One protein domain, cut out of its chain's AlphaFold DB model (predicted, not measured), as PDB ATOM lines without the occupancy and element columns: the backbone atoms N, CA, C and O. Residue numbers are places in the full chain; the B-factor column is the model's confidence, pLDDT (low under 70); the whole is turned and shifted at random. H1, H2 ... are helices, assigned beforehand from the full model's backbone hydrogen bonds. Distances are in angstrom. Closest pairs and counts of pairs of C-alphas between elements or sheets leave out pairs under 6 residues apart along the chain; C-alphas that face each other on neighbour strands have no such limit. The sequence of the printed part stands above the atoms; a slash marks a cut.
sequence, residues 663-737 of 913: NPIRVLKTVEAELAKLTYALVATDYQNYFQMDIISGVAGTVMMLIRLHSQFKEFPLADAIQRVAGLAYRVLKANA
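Overview. This is residues 663 to 737 of the 913 residues of the protein "DUF4135 domain-containing protein" of Brucella oryzae (UniProt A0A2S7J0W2). Three long helices, H1, H3 and H4, run lengthwise side by side as a small bundle, their centres making a triangle, with the short H2 near one end. H3 and H4 form a close helical hairpin, and H1 packs on H4 while staying looser toward H3. The printed part has 75 residues with four named helices in the order H1, H2, H3, H4 and no named strand; the class is all helix. The whole is compact, with a radius of gyration of the C-alphas of 12.5 A, and a rod in outline, spanning 39 by 19 by 19 A.

Along the chain. Find C-alpha 668 at (138.544, 72.044, 123.377); from there H1, residues 668 to 684, runs 24.4 A. Next come H2, residues 690 to 693, 5.5 A long, and H3, residues 699 to 713, 20.6 A long. H4, residues 718 to 737, runs 28.5 A and ends at C-alpha 737, at (155.600, 86.081, 146.489).

Arrangement. Begin at the hub, H4. It touches H3, closest at the C-alphas of Phe 713 and Ala 719, 5.3 A apart, at a shallow tilt of 17 degrees, opposite ways: a helical hairpin. H4 touches H1, closest at the C-alphas of Thr 679 and Val 725, 6.3 A apart, at a shallow tilt of 21 degrees, the same way. H1 and H3 are close but not clearly touching; their closest C-alphas, of Leu 682 and Val 699, are 7.8 A apart. H2 and H3 touch only at the corner, closest at the C-alphas of Met 693 and Val 699, 4.8 A apart. With residues 733 to 737 alone, H4 only just touches H2, with 3 pairs of C-alphas within 8 A, closest Met 693 and Leu 733 at 6.4 A. H1 and H2 are apart. In H1, H3 and H4 every O i to N i+4 pair is within hydrogen-bond range; H2 is too short for such a pair.

Size, cuts and confidence. Look for the two C-alphas farthest apart at Asn 663 and Gln 688, 40.2 A. The printed part has no cut, and the three links are tight. The mean pLDDT of the printed part is 92.7, and no printed residue is under 70.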
ATOM      1  N   ASN A 663     129.502  77.278 121.110       87.81
ATOM      2  CA  ASN A 663     129.994  75.986 120.636       87.81
ATOM      3  C   ASN A 663     131.414  75.700 121.178       87.81
ATOM      4  O   ASN A 663     132.382  75.713 120.404       87.81
ATOM      5  N   PRO A 664     131.555  75.415 122.490       85.12
ATOM      6  CA  PRO A 664     132.860  75.241 123.136       85.12
ATOM      7  C   PRO A 664     133.682  74.077 122.566       85.12
ATOM      8  O   PRO A 664     134.907  74.088 122.642       85.12
ATOM      9  N   ILE A 665     133.026  73.097 121.925       85.88
ATOM     10  CA  ILE A 665     133.678  71.939 121.290       85.88
ATOM     11  C   ILE A 665     134.749  72.370 120.277       85.88
ATOM     12  O   ILE A 665     135.756  71.682 120.120       85.88
ATOM     13  N   ARG A 666     134.574  73.527 119.622       87.44
ATOM     14  CA  ARG A 666     135.525  74.050 118.626       87.44
ATOM     15  C   ARG A 666     136.895  74.396 119.198       87.44
ATOM     16  O   ARG A 666     137.865  74.351 118.451       87.44
ATOM     17  N   VAL A 667     136.973  74.727 120.486       90.94
ATOM     18  CA  VAL A 667     138.211  75.180 121.136       90.94
ATOM     19  C   VAL A 667     138.789  74.155 122.108       90.94
ATOM     20  O   VAL A 667     139.902  74.357 122.575       90.94
ATOM     21  N   LEU A 668     138.103  73.034 122.379       89.94
ATOM     22  CA  LEU A 668     138.544  72.044 123.377       89.94
ATOM     23  C   LEU A 668     139.984  71.567 123.154       89.94
ATOM     24  O   LEU A 668     140.781  71.602 124.085       89.94
ATOM     25  N   LYS A 669     140.335  71.185 121.918       90.44
ATOM     26  CA  LYS A 669     141.695  70.725 121.591       90.44
ATOM     27  C   LYS A 669     142.745  71.809 121.827       90.44
ATOM     28  O   LYS A 669     143.816  71.514 122.345       90.44
ATOM     29  N   THR A 670     142.427  73.047 121.452       92.56
ATOM     30  CA  THR A 670     143.299  74.200 121.688       92.56
ATOM     31  C   THR A 670     143.478  74.407 123.190       92.56
ATOM     32  O   THR A 670     144.604  74.485 123.656       92.56
ATOM     33  N   VAL A 671     142.395  74.393 123.974       94.38
ATOM     34  CA  VAL A 671     142.468  74.548 125.436       94.38
ATOM     35  C   VAL A 671     143.315  73.451 126.076       94.38
ATOM     36  O   VAL A 671     144.177  73.759 126.889       94.38
ATOM     37  N   GLU A 672     143.124  72.186 125.705       93.06
ATOM     38  CA  GLU A 672     143.928  71.076 126.235       93.06
ATOM     39  C   GLU A 672     145.423  71.240 125.930       93.06
ATOM     40  O   GLU A 672     146.253  71.089 126.831       93.06
ATOM     41  N   ALA A 673     145.768  71.592 124.688       93.25
ATOM     42  CA  ALA A 673     147.152  71.809 124.277       93.25
ATOM     43  C   ALA A 673     147.789  73.004 125.007       93.25
ATOM     44  O   ALA A 673     148.884  72.883 125.560       93.25
ATOM     45  N   GLU A 674     147.089  74.137 125.073       95.69
ATOM     46  CA  GLU A 674     147.602  75.348 125.717       95.69
ATOM     47  C   GLU A 674     147.688  75.206 127.246       95.69
ATOM     48  O   GLU A 674     148.616  75.732 127.858       95.69
ATOM     49  N   LEU A 675     146.806  74.430 127.891       96.50
ATOM     50  CA  LEU A 675     146.940  74.096 129.317       96.50
ATOM     51  C   LEU A 675     148.202  73.270 129.598       96.50
ATOM     52  O   LEU A 675     148.848  73.471 130.631       96.50
ATOM     53  N   ALA A 676     148.576  72.357 128.696       94.38
ATOM     54  CA  ALA A 676     149.821  71.605 128.818       94.38
ATOM     55  C   ALA A 676     151.044  72.528 128.688       94.38
ATOM     56  O   ALA A 676     151.944  72.473 129.531       94.38
ATOM     57  N   LYS A 677     151.039  73.439 127.705       93.94
ATOM     58  CA  LYS A 677     152.096  74.450 127.528       93.94
ATOM     59  C   LYS A 677     152.197  75.396 128.731       93.94
ATOM     60  O   LYS A 677     153.299  75.632 129.222       93.94
ATOM     61  N   LEU A 678     151.069  75.873 129.266       96.69
ATOM     62  CA  LEU A 678     151.021  76.696 130.485       96.69
ATOM     63  C   LEU A 678     151.566  75.945 131.702       96.69
ATOM     64  O   LEU A 678     152.293  76.518 132.507       96.69
ATOM     65  N   THR A 679     151.253  74.654 131.832       96.50
ATOM     66  CA  THR A 679     151.793  73.815 132.914       96.50
ATOM     67  C   THR A 679     153.314  73.744 132.844       96.50
ATOM     68  O   THR A 679     153.975  73.892 133.869       96.50
ATOM     69  N   TYR A 680     153.872  73.552 131.645       92.06
ATOM     70  CA  TYR A 680     155.318  73.566 131.441       92.06
ATOM     71  C   TYR A 680     155.921  74.931 131.793       92.06
ATOM     72  O   TYR A 680     156.847  74.985 132.599       92.06
ATOM     73  N   ALA A 681     155.349  76.025 131.279       92.88
ATOM     74  CA  ALA A 681     155.815  77.385 131.560       92.88
ATOM     75  C   ALA A 681     155.850  77.689 133.068       92.88
ATOM     76  O   ALA A 681     156.840  78.219 133.571       92.88
ATOM     77  N   LEU A 682     154.823  77.272 133.816       95.00
ATOM     78  CA  LEU A 682     154.750  77.462 135.268       95.00
ATOM     79  C   LEU A 682     155.862  76.739 136.045       95.00
ATOM     80  O   LEU A 682     156.231  77.187 137.132       95.00
ATOM     81  N   VAL A 683     156.368  75.619 135.527       92.00
ATOM     82  CA  VAL A 683     157.403  74.803 136.186       92.00
ATOM     83  C   VAL A 683     158.808  75.181 135.719       92.00
ATOM     84  O   VAL A 683     159.744  75.104 136.511       92.00
ATOM     85  N   ALA A 684     158.961  75.557 134.451       85.88
ATOM     86  CA  ALA A 684     160.254  75.832 133.831       85.88
ATOM     87  C   ALA A 684     160.759  77.264 134.070       85.88
ATOM     88  O   ALA A 684     161.965  77.494 134.003       85.88
ATOM     89  N   THR A 685     159.862  78.218 134.339       86.50
ATOM     90  CA  THR A 685     160.240  79.621 134.561       86.50
ATOM     91  C   THR A 685     161.024  79.780 135.865       86.50
ATOM     92  O   THR A 685     160.585  79.319 136.919       86.50
ATOM     93  N   ASP A 686     162.157  80.485 135.801       83.62
ATOM     94  CA  ASP A 686     162.877  80.951 136.986       83.62
ATOM     95  C   ASP A 686     162.324  82.311 137.437       83.62
ATOM     96  O   ASP A 686     162.347  83.284 136.682       83.62
ATOM     97  N   TYR A 687     161.806  82.370 138.662       86.38
ATOM     98  CA  TYR A 687     161.044  83.504 139.191       86.38
ATOM     99  C   TYR A 687     161.936  84.492 139.950       86.38
ATOM    100  O   TYR A 687     161.804  84.676 141.163       86.38
ATOM    101  N   GLN A 688     162.871  85.118 139.234       78.12
ATOM    102  CA  GLN A 688     163.827  86.081 139.800       78.12
ATOM    103  C   GLN A 688     163.330  87.531 139.763       78.12
ATOM    104  O   GLN A 688     163.776  88.357 140.573       78.12
ATOM    105  N   ASN A 689     162.415  87.835 138.839       77.19
ATOM    106  CA  ASN A 689     161.947  89.182 138.540       77.19
ATOM    107  C   ASN A 689     160.466  89.362 138.864       77.19
ATOM    108  O   ASN A 689     159.654  88.445 138.753       77.19
ATOM    109  N   TYR A 690     160.107  90.588 139.238       78.50
ATOM    110  CA  TYR A 690     158.759  90.899 139.695       78.50
ATOM    111  C   TYR A 690     157.691  90.744 138.593       78.50
ATOM    112  O   TYR A 690     156.636  90.180 138.867       78.50
ATOM    113  N   PHE A 691     157.948  91.199 137.358       83.06
ATOM    114  CA  PHE A 691     156.962  91.162 136.258       83.06
ATOM    115  C   PHE A 691     156.455  89.739 135.952       83.06
ATOM    116  O   PHE A 691     155.344  89.539 135.469       83.06
ATOM    117  N   GLN A 692     157.234  88.717 136.322       89.88
ATOM    118  CA  GLN A 692     156.850  87.312 136.201       89.88
ATOM    119  C   GLN A 692     155.725  86.924 137.178       89.88
ATOM    120  O   GLN A 692     155.084  85.892 136.994       89.88
ATOM    121  N   MET A 693     155.460  87.723 138.216       91.44
ATOM    122  CA  MET A 693     154.409  87.505 139.221       91.44
ATOM    123  C   MET A 693     153.147  88.341 138.987       91.44
ATOM    124  O   MET A 693     152.130  88.066 139.622       91.44
ATOM    125  N   ASP A 694     153.193  89.343 138.115       92.81
ATOM    126  CA  ASP A 694     152.169  90.379 138.001       92.81
ATOM    127  C   ASP A 694     150.880  89.971 137.251       92.81
ATOM    128  O   ASP A 694     150.656  88.798 136.928       92.81
ATOM    129  N   ILE A 695     149.979  90.937 137.026       96.12
ATOM    130  CA  ILE A 695     148.714  90.722 136.309       96.12
ATOM    131  C   ILE A 695     148.906  90.715 134.786       96.12
ATOM    132  O   ILE A 695     148.220  89.961 134.091       96.12
ATOM    133  N   ILE A 696     149.798  91.541 134.241       93.75
ATOM    134  CA  ILE A 696     149.938  91.728 132.790       93.75
ATOM    135  C   ILE A 696     150.593  90.511 132.135       93.75
ATOM    136  O   ILE A 696     149.963  89.871 131.283       93.75
ATOM    137  N   SER A 697     151.801  90.176 132.584       91.88
ATOM    138  CA  SER A 697     152.715  89.162 132.040       91.88
ATOM    139  C   SER A 697     152.986  88.005 133.001       91.88
ATOM    140  O   SER A 697     153.628  87.021 132.632       91.88
ATOM    141  N   GLY A 698     152.514  88.100 134.244       93.75
ATOM    142  CA  GLY A 698     152.889  87.168 135.294       93.75
ATOM    143  C   GLY A 698     151.853  86.129 135.723       93.75
ATOM    144  O   GLY A 698     150.736  85.995 135.209       93.75
ATOM    145  N   VAL A 699     152.254  85.354 136.731       96.94
ATOM    146  CA  VAL A 699     151.466  84.249 137.291       96.94
ATOM    147  C   VAL A 699     150.136  84.733 137.880       96.94
ATOM    148  O   VAL A 699     149.137  84.023 137.746       96.94
ATOM    149  N   ALA A 700     150.071  85.919 138.503       96.88
ATOM    150  CA  ALA A 700     148.814  86.440 139.051       96.88
ATOM    151  C   ALA A 700     147.760  86.622 137.953       96.88
ATOM    152  O   ALA A 700     146.616  86.189 138.116       96.88
ATOM    153  N   GLY A 701     148.158  87.164 136.802       97.56
ATOM    154  CA  GLY A 701     147.297  87.266 135.628       97.56
ATOM    155  C   GLY A 701     146.835  85.905 135.106       97.56
ATOM    156  O   GLY A 701     145.648  85.697 134.845       97.56
ATOM    157  N   THR A 702     147.750  84.936 135.034       98.44
ATOM    158  CA  THR A 702     147.416  83.557 134.646       98.44
ATOM    159  C   THR A 702     146.385  82.929 135.585       98.44
ATOM    160  O   THR A 702     145.424  82.324 135.107       98.44
ATOM    161  N   VAL A 703     146.516  83.107 136.904       98.44
ATOM    162  CA  VAL A 703     145.520  82.639 137.888       98.44
ATOM    163  C   VAL A 703     144.148  83.248 137.598       98.44
ATOM    164  O   VAL A 703     143.157  82.517 137.533       98.44
ATOM    165  N   MET A 704     144.083  84.564 137.370       97.94
ATOM    166  CA  MET A 704     142.824  85.260 137.077       97.94
ATOM    167  C   MET A 704     142.132  84.707 135.828       97.94
ATOM    168  O   MET A 704     140.926  84.455 135.852       97.94
ATOM    169  N   MET A 705     142.880  84.489 134.745       98.31
ATOM    170  CA  MET A 705     142.315  83.976 133.494       98.31
ATOM    171  C   MET A 705     141.911  82.505 133.593       98.31
ATOM    172  O   MET A 705     140.866  82.125 133.069       98.31
ATOM    173  N   LEU A 706     142.665  81.675 134.319       98.44
ATOM    174  CA  LEU A 706     142.292  80.276 134.546       98.44
ATOM    175  C   LEU A 706     141.009  80.144 135.378       98.44
ATOM    176  O   LEU A 706     140.220  79.237 135.128       98.44
ATOM    177  N   ILE A 707     140.747  81.063 136.314       98.12
ATOM    178  CA  ILE A 707     139.462  81.128 137.031       98.12
ATOM    179  C   ILE A 707     138.315  81.451 136.061       98.12
ATOM    180  O   ILE A 707     137.277  80.787 136.100       98.12
ATOM    181  N   ARG A 708     138.504  82.426 135.160       96.88
ATOM    182  CA  ARG A 708     137.509  82.775 134.126       96.88
ATOM    183  C   ARG A 708     137.259  81.618 133.151       96.88
ATOM    184  O   ARG A 708     136.118  81.336 132.810       96.88
ATOM    185  N   LEU A 709     138.305  80.904 132.741       96.44
ATOM    186  CA  LEU A 709     138.171  79.692 131.929       96.44
ATOM    187  C   LEU A 709     137.416  78.599 132.692       96.44
ATOM    188  O   LEU A 709     136.480  78.003 132.168       96.44
ATOM    189  N   HIS A 710     137.771  78.356 133.952       97.12
ATOM    190  CA  HIS A 710     137.095  77.348 134.760       97.12
ATOM    191  C   HIS A 710     135.597  77.648 134.898       97.12
ATOM    192  O   HIS A 710     134.786  76.724 134.864       97.12
ATOM    193  N   SER A 711     135.201  78.913 135.072       95.12
ATOM    194  CA  SER A 711     133.782  79.265 135.189       95.12
ATOM    195  C   SER A 711     132.999  78.969 133.906       95.12
ATOM    196  O   SER A 711     131.889  78.449 133.996       95.12
ATOM    197  N   GLN A 712     133.593  79.196 132.728       92.50
ATOM    198  CA  GLN A 712     132.995  78.855 131.431       92.50
ATOM    199  C   GLN A 712     132.874  77.338 131.215       92.50
ATOM    200  O   GLN A 712     131.888  76.868 130.650       92.50
ATOM    201  N   PHE A 713     133.862  76.565 131.670       93.31
ATOM    202  CA  PHE A 713     133.917  75.116 131.452       93.31
ATOM    203  C   PHE A 713     133.373  74.283 132.615       93.31
ATOM    204  O   PHE A 713     133.499  73.066 132.566       93.31
ATOM    205  N   LYS A 714     132.751  74.892 133.631       91.94
ATOM    206  CA  LYS A 714     132.368  74.235 134.894       91.94
ATOM    207  C   LYS A 714     131.559  72.938 134.728       91.94
ATOM    208  O   LYS A 714     131.715  72.023 135.526       91.94
ATOM    209  N   GLU A 715     130.731  72.857 133.688       89.56
ATOM    210  CA  GLU A 715     129.883  71.692 133.387       89.56
ATOM    211  C   GLU A 715     130.560  70.651 132.468       89.56
ATOM    212  O   GLU A 715     129.952  69.650 132.088       89.56
ATOM    213  N   PHE A 716     131.817  70.874 132.078       89.56
ATOM    214  CA  PHE A 716     132.591  70.005 131.192       89.56
ATOM    215  C   PHE A 716     133.693  69.270 131.970       89.56
ATOM    216  O   PHE A 716     134.289  69.850 132.877       89.56
ATOM    217  N   PRO A 717     134.085  68.045 131.561       89.50
ATOM    218  CA  PRO A 717     135.200  67.316 132.188       89.50
ATOM    219  C   PRO A 717     136.534  68.083 132.204       89.50
ATOM    220  O   PRO A 717     137.401  67.834 133.037       89.50
ATOM    221  N   LEU A 718     136.702  69.034 131.281       91.56
ATOM    222  CA  LEU A 718     137.881  69.889 131.180       91.56
ATOM    223  C   LEU A 718     138.044  70.846 132.378       91.56
ATOM    224  O   LEU A 718     139.169  71.270 132.651       91.56
ATOM    225  N   ALA A 719     136.970  71.143 133.126       94.88
ATOM    226  CA  ALA A 719     137.027  71.969 134.335       94.88
ATOM    227  C   ALA A 719     138.082  71.466 135.328       94.88
ATOM    228  O   ALA A 719     138.874  72.258 135.837       94.88
ATOM    229  N   ASP A 720     138.165  70.147 135.523       95.69
ATOM    230  CA  ASP A 720     139.123  69.529 136.440       95.69
ATOM    231  C   ASP A 720     140.575  69.797 136.023       95.69
ATOM    232  O   ASP A 720     141.453  70.003 136.864       95.69
ATOM    233  N   ALA A 721     140.856  69.784 134.716       96.31
ATOM    234  CA  ALA A 721     142.184  70.094 134.197       96.31
ATOM    235  C   ALA A 721     142.520  71.573 134.409       96.31
ATOM    236  O   ALA A 721     143.585  71.877 134.945       96.31
ATOM    237  N   ILE A 722     141.590  72.478 134.083       98.00
ATOM    238  CA  ILE A 722     141.763  73.920 134.305       98.00
ATOM    239  C   ILE A 722     141.994  74.203 135.794       98.00
ATOM    240  O   ILE A 722     142.926  74.926 136.139       98.00
ATOM    241  N   GLN A 723     141.217  73.585 136.689       97.88
ATOM    242  CA  GLN A 723     141.378  73.736 138.136       97.88
ATOM    243  C   GLN A 723     142.753  73.261 138.616       97.88
ATOM    244  O   GLN A 723     143.378  73.925 139.445       97.88
ATOM    245  N   ARG A 724     143.261  72.133 138.101       97.88
ATOM    246  CA  ARG A 724     144.603  71.639 138.456       97.88
ATOM    247  C   ARG A 724     145.700  72.620 138.052       97.88
ATOM    248  O   ARG A 724     146.591  72.877 138.864       97.88
ATOM    249  N   VAL A 725     145.622  73.182 136.845       98.19
ATOM    250  CA  VAL A 725     146.585  74.188 136.366       98.19
ATOM    251  C   VAL A 725     146.445  75.490 137.159       98.19
ATOM    252  O   VAL A 725     147.451  76.033 137.604       98.19
ATOM    253  N   ALA A 726     145.219  75.937 137.449       98.44
ATOM    254  CA  ALA A 726     144.964  77.104 138.299       98.44
ATOM    255  C   ALA A 726     145.565  76.922 139.700       98.44
ATOM    256  O   ALA A 726     146.214  77.823 140.224       98.44
ATOM    257  N   GLY A 727     145.410  75.733 140.288       98.31
ATOM    258  CA  GLY A 727     145.998  75.401 141.582       98.31
ATOM    259  C   GLY A 727     147.523  75.324 141.559       98.31
ATOM    260  O   GLY A 727     148.160  75.668 142.554       98.31
ATOM    261  N   LEU A 728     148.130  74.897 140.445       98.19
ATOM    262  CA  LEU A 728     149.581  74.985 140.253       98.19
ATOM    263  C   LEU A 728     150.034  76.446 140.197       98.19
ATOM    264  O   LEU A 728     150.909  76.819 140.975       98.19
ATOM    265  N   ALA A 729     149.405  77.265 139.352       98.06
ATOM    266  CA  ALA A 729     149.708  78.691 139.227       98.06
ATOM    267  C   ALA A 729     149.563  79.420 140.572       98.06
ATOM    268  O   ALA A 729     150.459  80.149 140.984       98.06
ATOM    269  N   TYR A 730     148.497  79.139 141.324       97.94
ATOM    270  CA  TYR A 730     148.290  79.676 142.667       97.94
ATOM    271  C   TYR A 730     149.425  79.305 143.638       97.94
ATOM    272  O   TYR A 730     149.936  80.163 144.358       97.94
ATOM    273  N   ARG A 731     149.866  78.037 143.648       96.50
ATOM    274  CA  ARG A 731     150.992  77.601 144.496       96.50
ATOM    275  C   ARG A 731     152.301  78.275 144.098       96.50
ATOM    276  O   ARG A 731     153.050  78.669 144.986       96.50
ATOM    277  N   VAL A 732     152.559  78.405 142.798       95.56
ATOM    278  CA  VAL A 732     153.735  79.104 142.265       95.56
ATOM    279  C   VAL A 732     153.728  80.567 142.698       95.56
ATOM    280  O   VAL A 732     154.727  81.031 143.247       95.56
ATOM    281  N   LEU A 733     152.601  81.266 142.523       94.38
ATOM    282  CA  LEU A 733     152.444  82.662 142.928       94.38
ATOM    283  C   LEU A 733     152.730  82.830 144.420       94.38
ATOM    284  O   LEU A 733     153.535  83.666 144.810       94.38
ATOM    285  N   LYS A 734     152.123  81.982 145.258       92.31
ATOM    286  CA  LYS A 734     152.311  82.024 146.711       92.31
ATOM    287  C   LYS A 734     153.757  81.740 147.126       92.31
ATOM    288  O   LYS A 734     154.291  82.443 147.976       92.31
ATOM    289  N   ALA A 735     154.387  80.719 146.548       90.25
ATOM    290  CA  ALA A 735     155.747  80.313 146.910       90.25
ATOM    291  C   ALA A 735     156.798  81.374 146.551       90.25
ATOM    292  O   ALA A 735     157.787  81.527 147.266       90.25
ATOM    293  N   ASN A 736     156.568  82.121 145.470       86.81
ATOM    294  CA  ASN A 736     157.510  83.114 144.956       86.81
ATOM    295  C   ASN A 736     157.129  84.554 145.313       86.81
ATOM    296  O   ASN A 736     157.882  85.478 145.014       86.81
ATOM    297  N   ALA A 737     156.028  84.764 146.031       73.44
ATOM    298  CA  ALA A 737     155.600  86.081 146.489       73.44
ATOM    299  C   ALA A 737     156.567  86.752 147.483       73.44
ATOM    300  O   ALA A 737     156.462  87.946 147.727       73.44
TER     301      ALA A 737